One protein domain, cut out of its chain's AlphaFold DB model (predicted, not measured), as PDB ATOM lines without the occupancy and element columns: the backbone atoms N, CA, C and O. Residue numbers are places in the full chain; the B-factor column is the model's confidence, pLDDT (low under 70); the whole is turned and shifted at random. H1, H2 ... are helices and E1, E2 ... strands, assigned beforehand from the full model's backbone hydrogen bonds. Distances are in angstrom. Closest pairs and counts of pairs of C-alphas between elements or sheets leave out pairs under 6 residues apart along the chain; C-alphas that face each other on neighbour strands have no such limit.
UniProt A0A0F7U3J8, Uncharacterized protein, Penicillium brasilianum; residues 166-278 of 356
ATOM      1  N   TYR A 166       4.384   1.546   9.041       91.00
ATOM      2  CA  TYR A 166       2.964   1.860   8.966       91.00
ATOM      3  C   TYR A 166       2.305   1.804  10.340       91.00
ATOM      4  O   TYR A 166       2.576   0.902  11.132       91.00
ATOM      5  N   VAL A 167       1.416   2.758  10.605       92.69
ATOM      6  CA  VAL A 167       0.574   2.789  11.803       92.69
ATOM      7  C   VAL A 167      -0.886   2.926  11.403       92.69
ATOM      8  O   VAL A 167      -1.216   3.585  10.418       92.69
ATOM      9  N   THR A 168      -1.767   2.305  12.181       90.94
ATOM     10  CA  THR A 168      -3.216   2.466  12.028       90.94
ATOM     11  C   THR A 168      -3.727   3.547  12.971       90.94
ATOM     12  O   THR A 168      -3.104   3.850  13.990       90.94
ATOM     13  N   ALA A 169      -4.900   4.103  12.679       90.44
ATOM     14  CA  ALA A 169      -5.528   5.064  13.575       90.44
ATOM     15  C   ALA A 169      -5.841   4.467  14.956       90.44
ATOM     16  O   ALA A 169      -5.685   5.149  15.963       90.44
ATOM     17  N   SER A 170      -6.204   3.179  15.015       90.38
ATOM     18  CA  SER A 170      -6.377   2.455  16.281       90.38
ATOM     19  C   SER A 170      -5.093   2.480  17.115       90.38
ATOM     20  O   SER A 170      -5.131   2.914  18.260       90.38
ATOM     21  N   MET A 171      -3.940   2.160  16.508       93.00
ATOM     22  CA  MET A 171      -2.639   2.200  17.192       93.00
ATOM     23  C   MET A 171      -2.281   3.592  17.716       93.00
ATOM     24  O   MET A 171      -1.629   3.703  18.754       93.00
ATOM     25  N   LEU A 172      -2.682   4.651  17.005       93.12
ATOM     26  CA  LEU A 172      -2.506   6.019  17.485       93.12
ATOM     27  C   LEU A 172      -3.408   6.281  18.693       93.12
ATOM     28  O   LEU A 172      -2.907   6.743  19.710       93.12
ATOM     29  N   ARG A 173      -4.700   5.937  18.618       91.12
ATOM     30  CA  ARG A 173      -5.683   6.153  19.699       91.12
ATOM     31  C   ARG A 173      -5.330   5.432  20.991       91.12
ATOM     32  O   ARG A 173      -5.539   5.987  22.066       91.12
ATOM     33  N   THR A 174      -4.796   4.220  20.886       89.94
ATOM     34  CA  THR A 174      -4.376   3.396  22.027       89.94
ATOM     35  C   THR A 174      -2.927   3.633  22.441       89.94
ATOM     36  O   THR A 174      -2.452   2.969  23.359       89.94
ATOM     37  N   ASN A 175      -2.211   4.547  21.773       91.19
ATOM     38  CA  ASN A 175      -0.781   4.783  21.976       91.19
ATOM     39  C   ASN A 175       0.052   3.483  21.955       91.19
ATOM     40  O   ASN A 175       0.952   3.279  22.767       91.19
ATOM     41  N   SER A 176      -0.279   2.566  21.043       90.19
ATOM     42  CA  SER A 176       0.292   1.216  20.984       90.19
ATOM     43  C   SER A 176       1.150   0.997  19.736       90.19
ATOM     44  O   SER A 176       1.241  -0.119  19.219       90.19
ATOM     45  N   ALA A 177       1.746   2.066  19.201       90.06
ATOM     46  CA  ALA A 177       2.741   1.943  18.143       90.06
ATOM     47  C   ALA A 177       3.963   1.159  18.674       90.06
ATOM     48  O   ALA A 177       4.436   1.456  19.770       90.06
ATOM     49  N   PRO A 178       4.509   0.175  17.931       88.12
ATOM     50  CA  PRO A 178       5.565  -0.697  18.450       88.12
ATOM     51  C   PRO A 178       6.946  -0.024  18.506       88.12
ATOM     52  O   PRO A 178       7.933  -0.658  18.869       88.12
ATOM     53  N   TRP A 179       7.035   1.256  18.144       91.00
ATOM     54  CA  TRP A 179       8.221   2.093  18.292       91.00
ATOM     55  C   TRP A 179       7.810   3.529  18.633       91.00
ATOM     56  O   TRP A 179       6.665   3.939  18.434       91.00
ATOM     57  N   CYS A 180       8.774   4.317  19.104       89.75
ATOM     58  CA  CYS A 180       8.571   5.739  19.363       89.75
ATOM     59  C   CYS A 180       8.537   6.524  18.046       89.75
ATOM     60  O   CYS A 180       9.552   6.639  17.354       89.75
ATOM     61  N   ILE A 181       7.381   7.099  17.714       92.94
ATOM     62  CA  ILE A 181       7.231   7.957  16.535       92.94
ATOM     63  C   ILE A 181       7.988   9.265  16.792       92.94
ATOM     64  O   ILE A 181       7.649  10.021  17.703       92.94
ATOM     65  N   SER A 182       9.030   9.515  16.000       90.75
ATOM     66  CA  SER A 182       9.909  10.686  16.113       90.75
ATOM     67  C   SER A 182      10.398  11.129  14.726       90.75
ATOM     68  O   SER A 182      10.318  10.347  13.780       90.75
ATOM     69  N   PRO A 183      10.988  12.328  14.554       88.50
ATOM     70  CA  PRO A 183      11.520  12.740  13.250       88.50
ATOM     71  C   PRO A 183      12.627  11.813  12.713       88.50
ATOM     72  O   PRO A 183      12.817  11.705  11.502       88.50
ATOM     73  N   ALA A 184      13.352  11.134  13.610       87.56
ATOM     74  CA  ALA A 184      14.354  10.125  13.263       87.56
ATOM     75  C   ALA A 184      13.729   8.762  12.904       87.56
ATOM     76  O   ALA A 184      14.326   7.973  12.174       87.56
ATOM     77  N   GLN A 185      12.524   8.483  13.407       87.88
ATOM     78  CA  GLN A 185      11.761   7.260  13.167       87.88
ATOM     79  C   GLN A 185      10.300   7.610  12.836       87.88
ATOM     80  O   GLN A 185       9.410   7.384  13.665       87.88
ATOM     81  N   PRO A 186      10.044   8.198  11.650       90.56
ATOM     82  CA  PRO A 186       8.704   8.621  11.277       90.56
ATOM     83  C   PRO A 186       7.792   7.410  11.077       90.56
ATOM     84  O   PRO A 186       8.253   6.290  10.825       90.56
ATOM     85  N   ALA A 187       6.492   7.651  11.183       92.88
ATOM     86  CA  ALA A 187       5.458   6.668  10.901       92.88
ATOM     87  C   ALA A 187       4.597   7.131   9.726       92.88
ATOM     88  O   ALA A 187       4.425   8.326   9.516       92.88
ATOM     89  N   THR A 188       4.025   6.191   8.986       91.75
ATOM     90  CA  THR A 188       3.098   6.480   7.893       91.75
ATOM     91  C   THR A 188       1.704   6.008   8.286       91.75
ATOM     92  O   THR A 188       1.485   4.816   8.506       91.75
ATOM     93  N   LEU A 189       0.757   6.940   8.374       90.38
ATOM     94  CA  LEU A 189      -0.667   6.638   8.480       90.38
ATOM     95  C   LEU A 189      -1.228   6.465   7.069       90.38
ATOM     96  O   LEU A 189      -1.114   7.373   6.244       90.38
ATOM     97  N   SER A 190      -1.838   5.318   6.798       84.81
ATOM     98  CA  SER A 190      -2.405   5.001   5.490       84.81
ATOM     99  C   SER A 190      -3.930   4.918   5.544       84.81
ATOM    100  O   SER A 190      -4.475   4.271   6.436       84.81
ATOM    101  N   GLY A 191      -4.607   5.519   4.568       77.19
ATOM    102  CA  GLY A 191      -6.039   5.363   4.316       77.19
ATOM    103  C   GLY A 191      -6.276   4.835   2.905       77.19
ATOM    104  O   GLY A 191      -5.546   5.186   1.977       77.19
ATOM    105  N   PHE A 192      -7.281   3.981   2.731       74.50
ATOM    106  CA  PHE A 192      -7.614   3.422   1.424       74.50
ATOM    107  C   PHE A 192      -8.727   4.232   0.757       74.50
ATOM    108  O   PHE A 192      -9.773   4.469   1.355       74.50
ATOM    109  N   ASN A 193      -8.516   4.627  -0.497       76.06
ATOM    110  CA  ASN A 193      -9.528   5.255  -1.336       76.06
ATOM    111  C   ASN A 193      -9.731   4.412  -2.599       76.06
ATOM    112  O   ASN A 193      -8.771   4.050  -3.276       76.06
ATOM    113  N   ILE A 194     -10.989   4.119  -2.933       66.12
ATOM    114  CA  ILE A 194     -11.345   3.231  -4.051       66.12
ATOM    115  C   ILE A 194     -10.898   3.805  -5.411       66.12
ATOM    116  O   ILE A 194     -10.525   3.044  -6.298       66.12
ATOM    117  N   GLY A 195     -10.904   5.131  -5.578       63.59
ATOM    118  CA  GLY A 195     -10.515   5.811  -6.820       63.59
ATOM    119  C   GLY A 195      -9.047   6.252  -6.890       63.59
ATOM    120  O   GLY A 195      -8.505   6.381  -7.982       63.59
ATOM    121  N   ALA A 196      -8.397   6.481  -5.749       67.06
ATOM    122  CA  ALA A 196      -7.035   7.014  -5.648       67.06
ATOM    123  C   ALA A 196      -6.012   6.005  -5.094       67.06
ATOM    124  O   ALA A 196      -4.823   6.310  -5.009       67.06
ATOM    125  N   GLY A 197      -6.456   4.805  -4.717       75.25
ATOM    126  CA  GLY A 197      -5.620   3.781  -4.103       75.25
ATOM    127  C   GLY A 197      -5.196   4.130  -2.675       75.25
ATOM    128  O   GLY A 197      -5.906   4.811  -1.930       75.25
ATOM    129  N   MET A 198      -4.032   3.620  -2.267       79.81
ATOM    130  CA  MET A 198      -3.497   3.834  -0.922       79.81
ATOM    131  C   MET A 198      -2.978   5.265  -0.756       79.81
ATOM    132  O   MET A 198      -2.090   5.716  -1.481       79.81
ATOM    133  N   GLN A 199      -3.493   5.960   0.249       82.12
ATOM    134  CA  GLN A 199      -3.184   7.350   0.551       82.12
ATOM    135  C   GLN A 199      -2.399   7.422   1.855       82.12
ATOM    136  O   GLN A 199      -2.841   6.893   2.866       82.12
ATOM    137  N   ASN A 200      -1.244   8.086   1.845       86.19
ATOM    138  CA  ASN A 200      -0.315   8.086   2.974       86.19
ATOM    139  C   ASN A 200      -0.136   9.487   3.568       86.19
ATOM    140  O   ASN A 200      -0.104  10.477   2.833       86.19
ATOM    141  N   LEU A 201       0.013   9.549   4.892       89.81
ATOM    142  CA  LEU A 201       0.395  10.728   5.665       89.81
ATOM    143  C   LEU A 201       1.598  10.400   6.544       89.81
ATOM    144  O   LEU A 201       1.579   9.412   7.275       89.81
ATOM    145  N   ASP A 202       2.604  11.268   6.524       91.56
ATOM    146  CA  ASP A 202       3.790  11.108   7.360       91.56
ATOM    147  C   ASP A 202       3.604  11.783   8.722       91.56
ATOM    148  O   ASP A 202       3.296  12.976   8.827       91.56
ATOM    149  N   LEU A 203       3.832  10.996   9.768       93.56
ATOM    150  CA  LEU A 203       3.798  11.383  11.167       93.56
ATOM    151  C   LEU A 203       5.224  11.464  11.713       93.56
ATOM    152  O   LEU A 203       6.005  10.517  11.598       93.56
ATOM    153  N   HIS A 204       5.560  12.595  12.325       93.50
ATOM    154  CA  HIS A 204       6.878  12.849  12.910       93.50
ATOM    155  C   HIS A 204       6.894  12.781  14.429       93.50
ATOM    156  O   HIS A 204       7.968  12.660  15.003       93.50
ATOM    157  N   SER A 205       5.747  12.836  15.093       93.19
ATOM    158  CA  SER A 205       5.688  12.617  16.532       93.19
ATOM    159  C   SER A 205       4.355  12.020  16.939       93.19
ATOM    160  O   SER A 205       3.345  12.216  16.263       93.19
ATOM    161  N   LEU A 206       4.361  11.323  18.071       93.81
ATOM    162  CA  LEU A 206       3.172  10.992  18.844       93.81
ATOM    163  C   LEU A 206       3.440  11.411  20.287       93.81
ATOM    164  O   LEU A 206       4.330  10.861  20.930       93.81
ATOM    165  N   THR A 207       2.735  12.430  20.772       91.62
ATOM    166  CA  THR A 207       3.003  13.029  22.090       91.62
ATOM    167  C   THR A 207       1.715  13.286  22.851       91.62
ATOM    168  O   THR A 207       0.758  13.797  22.274       91.62
ATOM    169  N   LEU A 208       1.712  13.003  24.153       88.50
ATOM    170  CA  LEU A 208       0.664  13.456  25.069       88.50
ATOM    171  C   LEU A 208       0.680  14.987  25.156       88.50
ATOM    172  O   LEU A 208       1.747  15.591  25.262       88.50
ATOM    173  N   SER A 209      -0.489  15.616  25.066       83.00
ATOM    174  CA  SER A 209      -0.634  17.069  25.112       83.00
ATOM    175  C   SER A 209      -1.932  17.468  25.809       83.00
ATOM    176  O   SER A 209      -3.027  17.074  25.400       83.00
ATOM    177  N   ASP A 210      -1.800  18.308  26.835       70.88
ATOM    178  CA  ASP A 210      -2.925  18.910  27.563       70.88
ATOM    179  C   ASP A 210      -3.482  20.161  26.853       70.88
ATOM    180  O   ASP A 210      -4.533  20.689  27.214       70.88
ATOM    181  N   GLU A 211      -2.807  20.636  25.801       65.44
ATOM    182  CA  GLU A 211      -3.082  21.919  25.137       65.44
ATOM    183  C   GLU A 211      -4.247  21.870  24.126       65.44
ATOM    184  O   GLU A 211      -4.517  22.851  23.435       65.44
ATOM    185  N   VAL A 212      -4.959  20.744  24.011       66.88
ATOM    186  CA  VAL A 212      -5.900  20.478  22.903       66.88
ATOM    187  C   VAL A 212      -7.371  20.422  23.345       66.88
ATOM    188  O   VAL A 212      -8.161  19.595  22.875       66.88
ATOM    189  N   SER A 213      -7.767  21.318  24.253       62.28
ATOM    190  CA  SER A 213      -9.134  21.386  24.800       62.28
ATOM    191  C   SER A 213     -10.158  22.009  23.842       62.28
ATOM    192  O   SER A 213     -11.304  21.560  23.820       62.28
ATOM    193  N   ALA A 214      -9.744  22.971  23.007       69.56
ATOM    194  CA  ALA A 214     -10.579  23.616  21.993       69.56
ATOM    195  C   ALA A 214      -9.868  23.614  20.634       69.56
ATOM    196  O   ALA A 214      -8.821  24.238  20.461       69.56
ATOM    197  N   ILE A 215     -10.429  22.894  19.661       78.81
ATOM    198  CA  ILE A 215      -9.783  22.657  18.369       78.81
ATOM    199  C   ILE A 215     -10.663  23.164  17.251       78.81
ATOM    200  O   ILE A 215     -11.793  22.717  17.078       78.81
ATOM    201  N   TYR A 216     -10.093  24.028  16.420       80.25
ATOM    202  CA  TYR A 216     -10.715  24.415  15.167       80.25
ATOM    203  C   TYR A 216     -10.376  23.400  14.071       80.25
ATOM    204  O   TYR A 216      -9.469  23.603  13.261       80.25
ATOM    205  N   CYS A 217     -11.094  22.275  14.066       83.75
ATOM    206  CA  CYS A 217     -10.923  21.260  13.033       83.75
ATOM    207  C   CYS A 217     -11.504  21.766  11.698       83.75
ATOM    208  O   CYS A 217     -12.672  22.149  11.652       83.75
ATOM    209  N   PRO A 218     -10.753  21.737  10.579       79.12
ATOM    210  CA  PRO A 218     -11.222  22.245   9.289       79.12
ATOM    211  C   PRO A 218     -12.397  21.463   8.688       79.12
ATOM    212  O   PRO A 218     -12.988  21.941   7.721       79.12
ATOM    213  N   PHE A 219     -12.698  20.280   9.228       77.75
ATOM    214  CA  PHE A 219     -13.729  19.379   8.728       77.75
ATOM    215  C   PHE A 219     -15.030  19.488   9.522       77.75
ATOM    216  O   PHE A 219     -16.066  19.740   8.921       77.75
ATOM    217  N   CYS A 220     -14.975  19.341  10.849       80.12
ATOM    218  CA  CYS A 220     -16.167  19.421  11.698       80.12
ATOM    219  C   CYS A 220     -16.406  20.802  12.324       80.12
ATOM    220  O   CYS A 220     -17.424  21.004  12.969       80.12
ATOM    221  N   LEU A 221     -15.470  21.746  12.169       76.75
ATOM    222  CA  LEU A 221     -15.563  23.136  12.645       76.75
ATOM    223  C   LEU A 221     -15.799  23.312  14.157       76.75
ATOM    224  O   LEU A 221     -16.018  24.434  14.597       76.75
ATOM    225  N   GLY A 222     -15.652  22.243  14.946       65.44
ATOM    226  CA  GLY A 222     -15.912  22.250  16.387       65.44
ATOM    227  C   GLY A 222     -17.360  21.932  16.772       65.44
ATOM    228  O   GLY A 222     -17.661  21.974  17.956       65.44
ATOM    229  N   ASP A 223     -18.214  21.584  15.803       58.97
ATOM    230  CA  ASP A 223     -19.652  21.351  16.004       58.97
ATOM    231  C   ASP A 223     -20.035  19.851  16.087       58.97
ATOM    232  O   ASP A 223     -21.206  19.535  16.283       58.97
ATOM    233  N   ASP A 224     -19.086  18.912  15.927       57.78
ATOM    234  CA  ASP A 224     -19.345  17.464  16.088       57.78
ATOM    235  C   ASP A 224     -19.064  17.015  17.531       57.78
ATOM    236  O   ASP A 224     -17.904  16.793  17.899       57.78
ATOM    237  N   GLU A 225     -20.131  16.802  18.312       60.09
ATOM    238  CA  GLU A 225     -20.082  16.142  19.630       60.09
ATOM    239  C   GLU A 225     -19.430  14.744  19.532       60.09
ATOM    240  O   GLU A 225     -18.635  14.365  20.387       60.09
ATOM    241  N   GLU A 226     -19.649  14.022  18.421       59.00
ATOM    242  CA  GLU A 226     -19.048  12.704  18.130       59.00
ATOM    243  C   GLU A 226     -17.512  12.718  18.039       59.00
ATOM    244  O   GLU A 226     -16.863  11.674  18.110       59.00
ATOM    245  N   HIS A 227     -16.901  13.888  17.839       64.56
ATOM    246  CA  HIS A 227     -15.446  14.038  17.736       64.56
ATOM    247  C   HIS A 227     -14.842  14.780  18.936       64.56
ATOM    248  O   HIS A 227     -13.622  14.973  18.989       64.56
ATOM    249  N   LEU A 228     -15.658  15.150  19.933       63.84
ATOM    250  CA  LEU A 228     -15.162  15.657  21.216       63.84
ATOM    251  C   LEU A 228     -14.367  14.592  21.976       63.84
ATOM    252  O   LEU A 228     -13.378  14.934  22.626       63.84
ATOM    253  N   ASP A 229     -14.759  13.328  21.819       74.00
ATOM    254  CA  ASP A 229     -14.099  12.168  22.422       74.00
ATOM    255  C   ASP A 229     -12.921  11.638  21.590       74.00
ATOM    256  O   ASP A 229     -12.222  10.725  22.028       74.00
ATOM    257  N   GLU A 230     -12.654  12.205  20.403       86.62
ATOM    258  CA  GLU A 230     -11.475  11.816  19.629       86.62
ATOM    259  C   GLU A 230     -10.211  12.123  20.442       86.62
ATOM    260  O   GLU A 230      -9.921  13.281  20.770       86.62
ATOM    261  N   SER A 231      -9.450  11.079  20.761       87.69
ATOM    262  CA  SER A 231      -8.269  11.179  21.614       87.69
ATOM    263  C   SER A 231      -7.042  11.658  20.846       87.69
ATOM    264  O   SER A 231      -6.116  12.178  21.465       87.69
ATOM    265  N   VAL A 232      -7.027  11.538  19.512       92.00
ATOM    266  CA  VAL A 232      -5.867  11.899  18.685       92.00
ATOM    267  C   VAL A 232      -6.156  13.085  17.778       92.00
ATOM    268  O   VAL A 232      -7.068  13.075  16.948       92.00
ATOM    269  N   ILE A 233      -5.291  14.088  17.867       92.81
ATOM    270  CA  ILE A 233      -5.333  15.302  17.057       92.81
ATOM    271  C   ILE A 233      -4.092  15.369  16.189       92.81
ATOM    272  O   ILE A 233      -2.974  15.314  16.688       92.81
ATOM    273  N   LEU A 234      -4.273  15.564  14.889       93.62
ATOM    274  CA  LEU A 234      -3.166  15.822  13.981       93.62
ATOM    275  C   LEU A 234      -2.892  17.320  13.898       93.62
ATOM    276  O   LEU A 234      -3.793  18.118  13.630       93.62
ATOM    277  N   ARG A 235      -1.629  17.698  14.085       93.00
ATOM    278  CA  ARG A 235      -1.120  19.060  13.945       93.00
ATOM    279  C   ARG A 235      -0.166  19.135  12.768       93.00
ATOM    280  O   ARG A 235       0.790  18.380  12.679       93.00
ATOM    281  N   CYS A 236      -0.374  20.100  11.882       91.44
ATOM    282  CA  CYS A 236       0.579  20.358  10.811       91.44
ATOM    283  C   CYS A 236       1.820  21.102  11.313       91.44
ATOM    284  O   CYS A 236       1.704  22.168  11.923       91.44
ATOM    285  N   ASN A 237       3.009  20.625  10.940       90.06
ATOM    286  CA  ASN A 237       4.271  21.251  11.356       90.06
ATOM    287  C   ASN A 237       4.580  22.562  10.628       90.06
ATOM    288  O   ASN A 237       5.419  23.332  11.085       90.06
ATOM    289  N   ARG A 238       3.868  22.846   9.529       87.56
ATOM    290  CA  ARG A 238       3.994  24.100   8.771       87.56
ATOM    291  C   ARG A 238       2.985  25.154   9.214       87.56
ATOM    292  O   ARG A 238       3.371  26.215   9.684       87.56
ATOM    293  N   CYS A 239       1.690  24.872   9.063       86.56
ATOM    294  CA  CYS A 239       0.643  25.870   9.316       86.56
ATOM    295  C   CYS A 239       0.069  25.838  10.735       86.56
ATOM    296  O   CYS A 239      -0.812  26.634  11.037       86.56
ATOM    297  N   ARG A 240       0.509  24.891  11.579       89.00
ATOM    298  CA  ARG A 240      -0.036  24.639  12.926       89.00
ATOM    299  C   ARG A 240      -1.535  24.319  12.965       89.00
ATOM    300  O   ARG A 240      -2.096  24.198  14.047       89.00
ATOM    301  N   GLY A 241      -2.171  24.131  11.808       87.38
ATOM    302  CA  GLY A 241      -3.562  23.709  11.708       87.38
ATOM    303  C   GLY A 241      -3.774  22.358  12.384       87.38
ATOM    304  O   GLY A 241      -2.929  21.468  12.268       87.38
ATOM    305  N   LEU A 242      -4.904  22.235  13.077       89.88
ATOM    306  CA  LEU A 242      -5.283  21.066  13.861       89.88
ATOM    307  C   LEU A 242      -6.477  20.360  13.216       89.88
ATOM    308  O   LEU A 242      -7.386  21.019  12.714       89.88
ATOM    309  N   ALA A 243      -6.508  19.032  13.253       89.38
ATOM    310  CA  ALA A 243      -7.655  18.243  12.821       89.38
ATOM    311  C   ALA A 243      -7.817  16.983  13.679       89.38
ATOM    312  O   ALA A 243      -6.827  16.379  14.079       89.38
ATOM    313  N   HIS A 244      -9.061  16.575  13.934       90.19
ATOM    314  CA  HIS A 244      -9.358  15.279  14.549       90.19
ATOM    315  C   HIS A 244      -8.879  14.140  13.641       90.19
ATOM    316  O   HIS A 244      -9.047  14.231  12.420       90.19
ATOM    317  N   LEU A 245      -8.305  13.081  14.222       92.00
ATOM    318  CA  LEU A 245      -7.868  11.904  13.469       92.00
ATOM    319  C   LEU A 245      -9.031  11.272  12.688       92.00
ATOM    320  O   LEU A 245      -8.889  11.080  11.484       92.00
ATOM    321  N   SER A 246     -10.196  11.075  13.316       88.31
ATOM    322  CA  SER A 246     -11.430  10.599  12.663       88.31
ATOM    323  C   SER A 246     -11.809  11.397  11.410       88.31
ATOM    324  O   SER A 246     -12.102  10.840  10.354       88.31
ATOM    325  N   CYS A 247     -11.757  12.726  11.494       87.31
ATOM    326  CA  CYS A 247     -12.053  13.597  10.361       87.31
ATOM    327  C   CYS A 247     -11.023  13.453   9.229       87.31
ATOM    328  O   CYS A 247     -11.364  13.624   8.058       87.31
ATOM    329  N   VAL A 248      -9.760  13.180   9.573       88.06
ATOM    330  CA  VAL A 248      -8.681  12.961   8.603       88.06
ATOM    331  C   VAL A 248      -8.799  11.587   7.949       88.06
ATOM    332  O   VAL A 248      -8.565  11.503   6.747       88.06
ATOM    333  N   GLU A 249      -9.202  10.545   8.678       88.19
ATOM    334  CA  GLU A 249      -9.500   9.222   8.105       88.19
ATOM    335  C   GLU A 249     -10.565   9.333   7.014       88.19
ATOM    336  O   GLU A 249     -10.309   8.980   5.863       88.19
ATOM    337  N   GLU A 250     -11.707   9.953   7.326       85.38
ATOM    338  CA  GLU A 250     -12.787  10.126   6.350       85.38
ATOM    339  C   GLU A 250     -12.368  11.025   5.171       85.38
ATOM    340  O   GLU A 250     -12.859  10.899   4.046       85.38
ATOM    341  N   TRP A 251     -11.448  11.965   5.407       85.00
ATOM    342  CA  TRP A 251     -10.863  12.755   4.330       85.00
ATOM    343  C   TRP A 251      -9.955  11.915   3.428       85.00
ATOM    344  O   TRP A 251     -10.075  12.034   2.212       85.00
ATOM    345  N   LEU A 252      -9.091  11.058   3.978       82.19
ATOM    346  CA  LEU A 252      -8.235  10.162   3.191       82.19
ATOM    347  C   LEU A 252      -9.054   9.168   2.364       82.19
ATOM    348  O   LEU A 252      -8.703   8.898   1.219       82.19
ATOM    349  N   GLU A 253     -10.173   8.681   2.891       81.12
ATOM    350  CA  GLU A 253     -11.089   7.802   2.156       81.12
ATOM    351  C   GLU A 253     -11.739   8.486   0.950       81.12
ATOM    352  O   GLU A 253     -12.080   7.813  -0.018       81.12
ATOM    353  N   LYS A 254     -11.892   9.817   0.970       76.50
ATOM    354  CA  LYS A 254     -12.638  10.595  -0.043       76.50
ATOM    355  C   LYS A 254     -11.772  11.544  -0.873       76.50
ATOM    356  O   LYS A 254     -12.300  12.245  -1.735       76.50
ATOM    357  N   ARG A 255     -10.469  11.618  -0.591       72.56
ATOM    358  CA  ARG A 255      -9.525  12.522  -1.258       72.56
ATOM    359  C   ARG A 255      -9.262  12.048  -2.687       72.56
ATOM    360  O   ARG A 255      -8.871  10.902  -2.886       72.56
ATOM    361  N   ASP A 256      -9.434  12.947  -3.652       63.88
ATOM    362  CA  ASP A 256      -9.158  12.671  -5.063       63.88
ATOM    363  C   ASP A 256      -7.688  12.282  -5.294       63.88
ATOM    364  O   ASP A 256      -6.802  12.650  -4.515       63.88
ATOM    365  N   ALA A 257      -7.427  11.578  -6.400       55.16
ATOM    366  CA  ALA A 257      -6.087  11.233  -6.875       55.16
ATOM    367  C   ALA A 257      -5.345  12.495  -7.362       55.16
ATOM    368  O   ALA A 257      -5.222  12.758  -8.554       55.16
ATOM    369  N   GLY A 258      -4.918  13.332  -6.419       58.84
ATOM    370  CA  GLY A 258      -4.143  14.546  -6.653       58.84
ATOM    371  C   GLY A 258      -2.709  14.434  -6.122       58.84
ATOM    372  O   GLY A 258      -2.324  13.386  -5.597       58.84
ATOM    373  N   PRO A 259      -1.907  15.514  -6.220       58.00
ATOM    374  CA  PRO A 259      -0.584  15.569  -5.594       58.00
ATOM    375  C   PRO A 259      -0.672  15.201  -4.105       58.00
ATOM    376  O   PRO A 259      -1.707  15.435  -3.476       58.00
ATOM    377  N   HIS A 260       0.397  14.609  -3.559       65.31
ATOM    378  CA  HIS A 260       0.477  13.996  -2.222       65.31
ATOM    379  C   HIS A 260       0.389  14.992  -1.045       65.31
ATOM    380  O   HIS A 260       1.195  14.968  -0.121       65.31
ATOM    381  N   VAL A 261      -0.665  15.803  -1.025       71.06
ATOM    382  CA  VAL A 261      -0.952  16.804  -0.005       71.06
ATOM    383  C   VAL A 261      -1.206  16.129   1.328       71.06
ATOM    384  O   VAL A 261      -2.236  15.484   1.520       71.06
ATOM    385  N   SER A 262      -0.310  16.330   2.284       77.88
ATOM    386  CA  SER A 262      -0.454  15.758   3.620       77.88
ATOM    387  C   SER A 262      -1.311  16.620   4.552       77.88
ATOM    388  O   SER A 262      -2.086  16.095   5.349       77.88
ATOM    389  N   CYS A 263      -1.223  17.953   4.459       83.94
ATOM    390  CA  CYS A 263      -1.979  18.839   5.338       83.94
ATOM    391  C   CYS A 263      -3.339  19.232   4.746       83.94
ATOM    392  O   CYS A 263      -3.429  19.970   3.764       83.94
ATOM    393  N   CYS A 264      -4.416  18.853   5.431       76.75
ATOM    394  CA  CYS A 264      -5.781  19.230   5.066       76.75
ATOM    395  C   CYS A 264      -6.095  20.735   5.204       76.75
ATOM    396  O   CYS A 264      -7.005  21.237   4.539       76.75
ATOM    397  N   ALA A 265      -5.344  21.462   6.039       79.00
ATOM    398  CA  ALA A 265      -5.556  22.884   6.300       79.00
ATOM    399  C   ALA A 265      -4.834  23.782   5.283       79.00
ATOM    400  O   ALA A 265      -5.483  24.574   4.606       79.00
ATOM    401  N   CYS A 266      -3.508  23.653   5.146       80.19
ATOM    402  CA  CYS A 266      -2.722  24.499   4.239       80.19
ATOM    403  C   CYS A 266      -2.491  23.900   2.851       80.19
ATOM    404  O   CYS A 266      -1.857  24.553   2.031       80.19
ATOM    405  N   ARG A 267      -2.977  22.680   2.591       79.44
ATOM    406  CA  ARG A 267      -2.871  21.984   1.301       79.44
ATOM    407  C   ARG A 267      -1.441  21.844   0.765       79.44
ATOM    408  O   ARG A 267      -1.235  21.776  -0.438       79.44
ATOM    409  N   ASN A 268      -0.471  21.783   1.671       77.12
ATOM    410  CA  ASN A 268       0.930  21.554   1.350       77.12
ATOM    411  C   ASN A 268       1.401  20.214   1.909       77.12
ATOM    412  O   ASN A 268       0.906  19.761   2.947       77.12
ATOM    413  N   ASP A 269       2.414  19.656   1.260       80.44
ATOM    414  CA  ASP A 269       3.150  18.493   1.741       80.44
ATOM    415  C   ASP A 269       3.985  18.884   2.961       80.44
ATOM    416  O   ASP A 269       4.596  19.956   3.029       80.44
ATOM    417  N   GLY A 270       4.006  18.017   3.957       79.25
ATOM    418  CA  GLY A 270       4.676  18.259   5.221       79.25
ATOM    419  C   GLY A 270       4.266  17.267   6.296       79.25
ATOM    420  O   GLY A 270       3.134  16.789   6.333       79.25
ATOM    421  N   ALA A 271       5.193  16.986   7.199       85.62
ATOM    422  CA  ALA A 271       4.928  16.094   8.306       85.62
ATOM    423  C   ALA A 271       3.864  16.643   9.261       85.62
ATOM    424  O   ALA A 271       3.717  17.863   9.443       85.62
ATOM    425  N   LEU A 272       3.150  15.711   9.877       93.50
ATOM    426  CA  LEU A 272       2.181  15.978  10.923       93.50
ATOM    427  C   LEU A 272       2.706  15.439  12.257       93.50
ATOM    428  O   LEU A 272       3.384  14.417  12.312       93.50
ATOM    429  N   ASP A 273       2.348  16.115  13.334       94.00
ATOM    430  CA  ASP A 273       2.498  15.610  14.691       94.00
ATOM    431  C   ASP A 273       1.146  15.051  15.144       94.00
ATOM    432  O   ASP A 273       0.117  15.706  14.965       94.00
ATOM    433  N   ALA A 274       1.133  13.862  15.740       94.56
ATOM    434  CA  ALA A 274      -0.033  13.318  16.420       94.56
ATOM    435  C   ALA A 274       0.019  13.696  17.908       94.56
ATOM    436  O   ALA A 274       0.996  13.432  18.610       94.56
ATOM    437  N   LEU A 275      -1.037  14.342  18.388       93.31
ATOM    438  CA  LEU A 275      -1.186  14.802  19.760       93.31
ATOM    439  C   LEU A 275      -2.269  13.968  20.439       93.31
ATOM    440  O   LEU A 275      -3.421  13.981  20.004       93.31
ATOM    441  N   LEU A 276      -1.897  13.253  21.494       90.31
ATOM    442  CA  LEU A 276      -2.821  12.517  22.346       90.31
ATOM    443  C   LEU A 276      -3.396  13.467  23.389       90.31
ATOM    444  O   LEU A 276      -2.652  14.003  24.210       90.31
ATOM    445  N   ARG A 277      -4.712  13.664  23.371       85.38
ATOM    446  CA  ARG A 277      -5.415  14.343  24.457       85.38
ATOM    447  C   ARG A 277      -5.261  13.514  25.722       85.38
ATOM    448  O   ARG A 277      -5.551  12.317  25.723       85.38
ATOM    449  N   SER A 278      -4.847  14.165  26.802       73.31
ATOM    450  CA  SER A 278      -4.952  13.560  28.122       73.31
ATOM    451  C   SER A 278      -6.424  13.233  28.404       73.31
ATOM    452  O   SER A 278      -7.298  14.041  28.049       73.31
TER     453      SER A 278
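AT A GLANCE: This is residues 166 to 278 of the 356 residues of an uncharacterized protein of Penicillium brasilianum (UniProt A0A0F7U3J8). A strongly twisted sheet of five strands is curled like part of a barrel, with helix H2 packed on one face and the short helix H1 on the opposite face; three long stretches without named elements link the parts. The printed part has 113 residues, with two named helices and five named strands in the order H1 E1 E2 E3 E4 H2 E5. The mixed sheet runs E1 E2 E5 E3 E4, with E2 and E5 parallel; the class is mixed, helices and strands, with under half of the residues in named elements. The whole is compact and rounded, with a radius of gyration of the C-alphas of 13.0 A and spans of 36 by 34 by 25 A.

IN THESE COORDINATES: H1, residues 169 to 173, begins at C-alpha (-5.528, 5.064, 13.575). E1 is residues 187 to 193, 19.4 A long, and E2 residues 197 to 209, 32.5 A. E3 is residues 232 to 236, E4 residues 242 to 244, and H2 residues 245 to 254, 14.4 A. E5, residues 272 to 277, 15.6 A, ends at C-alpha (-5.415, 14.343, 24.457).

HOW THE PARTS SIT: E1 and E2 form an antiparallel hairpin, with N 189 and O 201 2.8 A apart. E2 bends by 63 degrees at residue 204 and pairs with E5 over residues 203 to 209, with N 274 and O 205 at 2.8 A. E5 and E3 are antiparallel, with N 235 and O 273 at 2.8 A. E3 and E4 form a hairpin, with N 234 and O 243 at 2.8 A. E4, H2 and E5 make a split strand-helix-strand unit, two same-way strands with E3 between them in the sheet; its crossover is right-handed. H2 is on the sheet, and its closest C-alphas to E1 are Glu 253 and Asn 193, 4.6 A. H1 is on the opposite face at a height over the sheet of 6.6 A, over none of the strands; its closest C-alphas to E3 are Arg 173 and Val 232, 5.8 A. In H1 and H2 every O i to N i+4 pair is within hydrogen-bond range.

THE WHOLE: The C-alphas farthest apart, of Gly 195 and Asp 210, are 37.6 A apart. The printed part has no cut; the links H1 to E1, E2 to E3 and H2 to E5 are long. Mean pLDDT of the printed part is 82.2, and it is under 70 at residues 194 to 196, 211 to 214, 222 to 228 and 256 to 260.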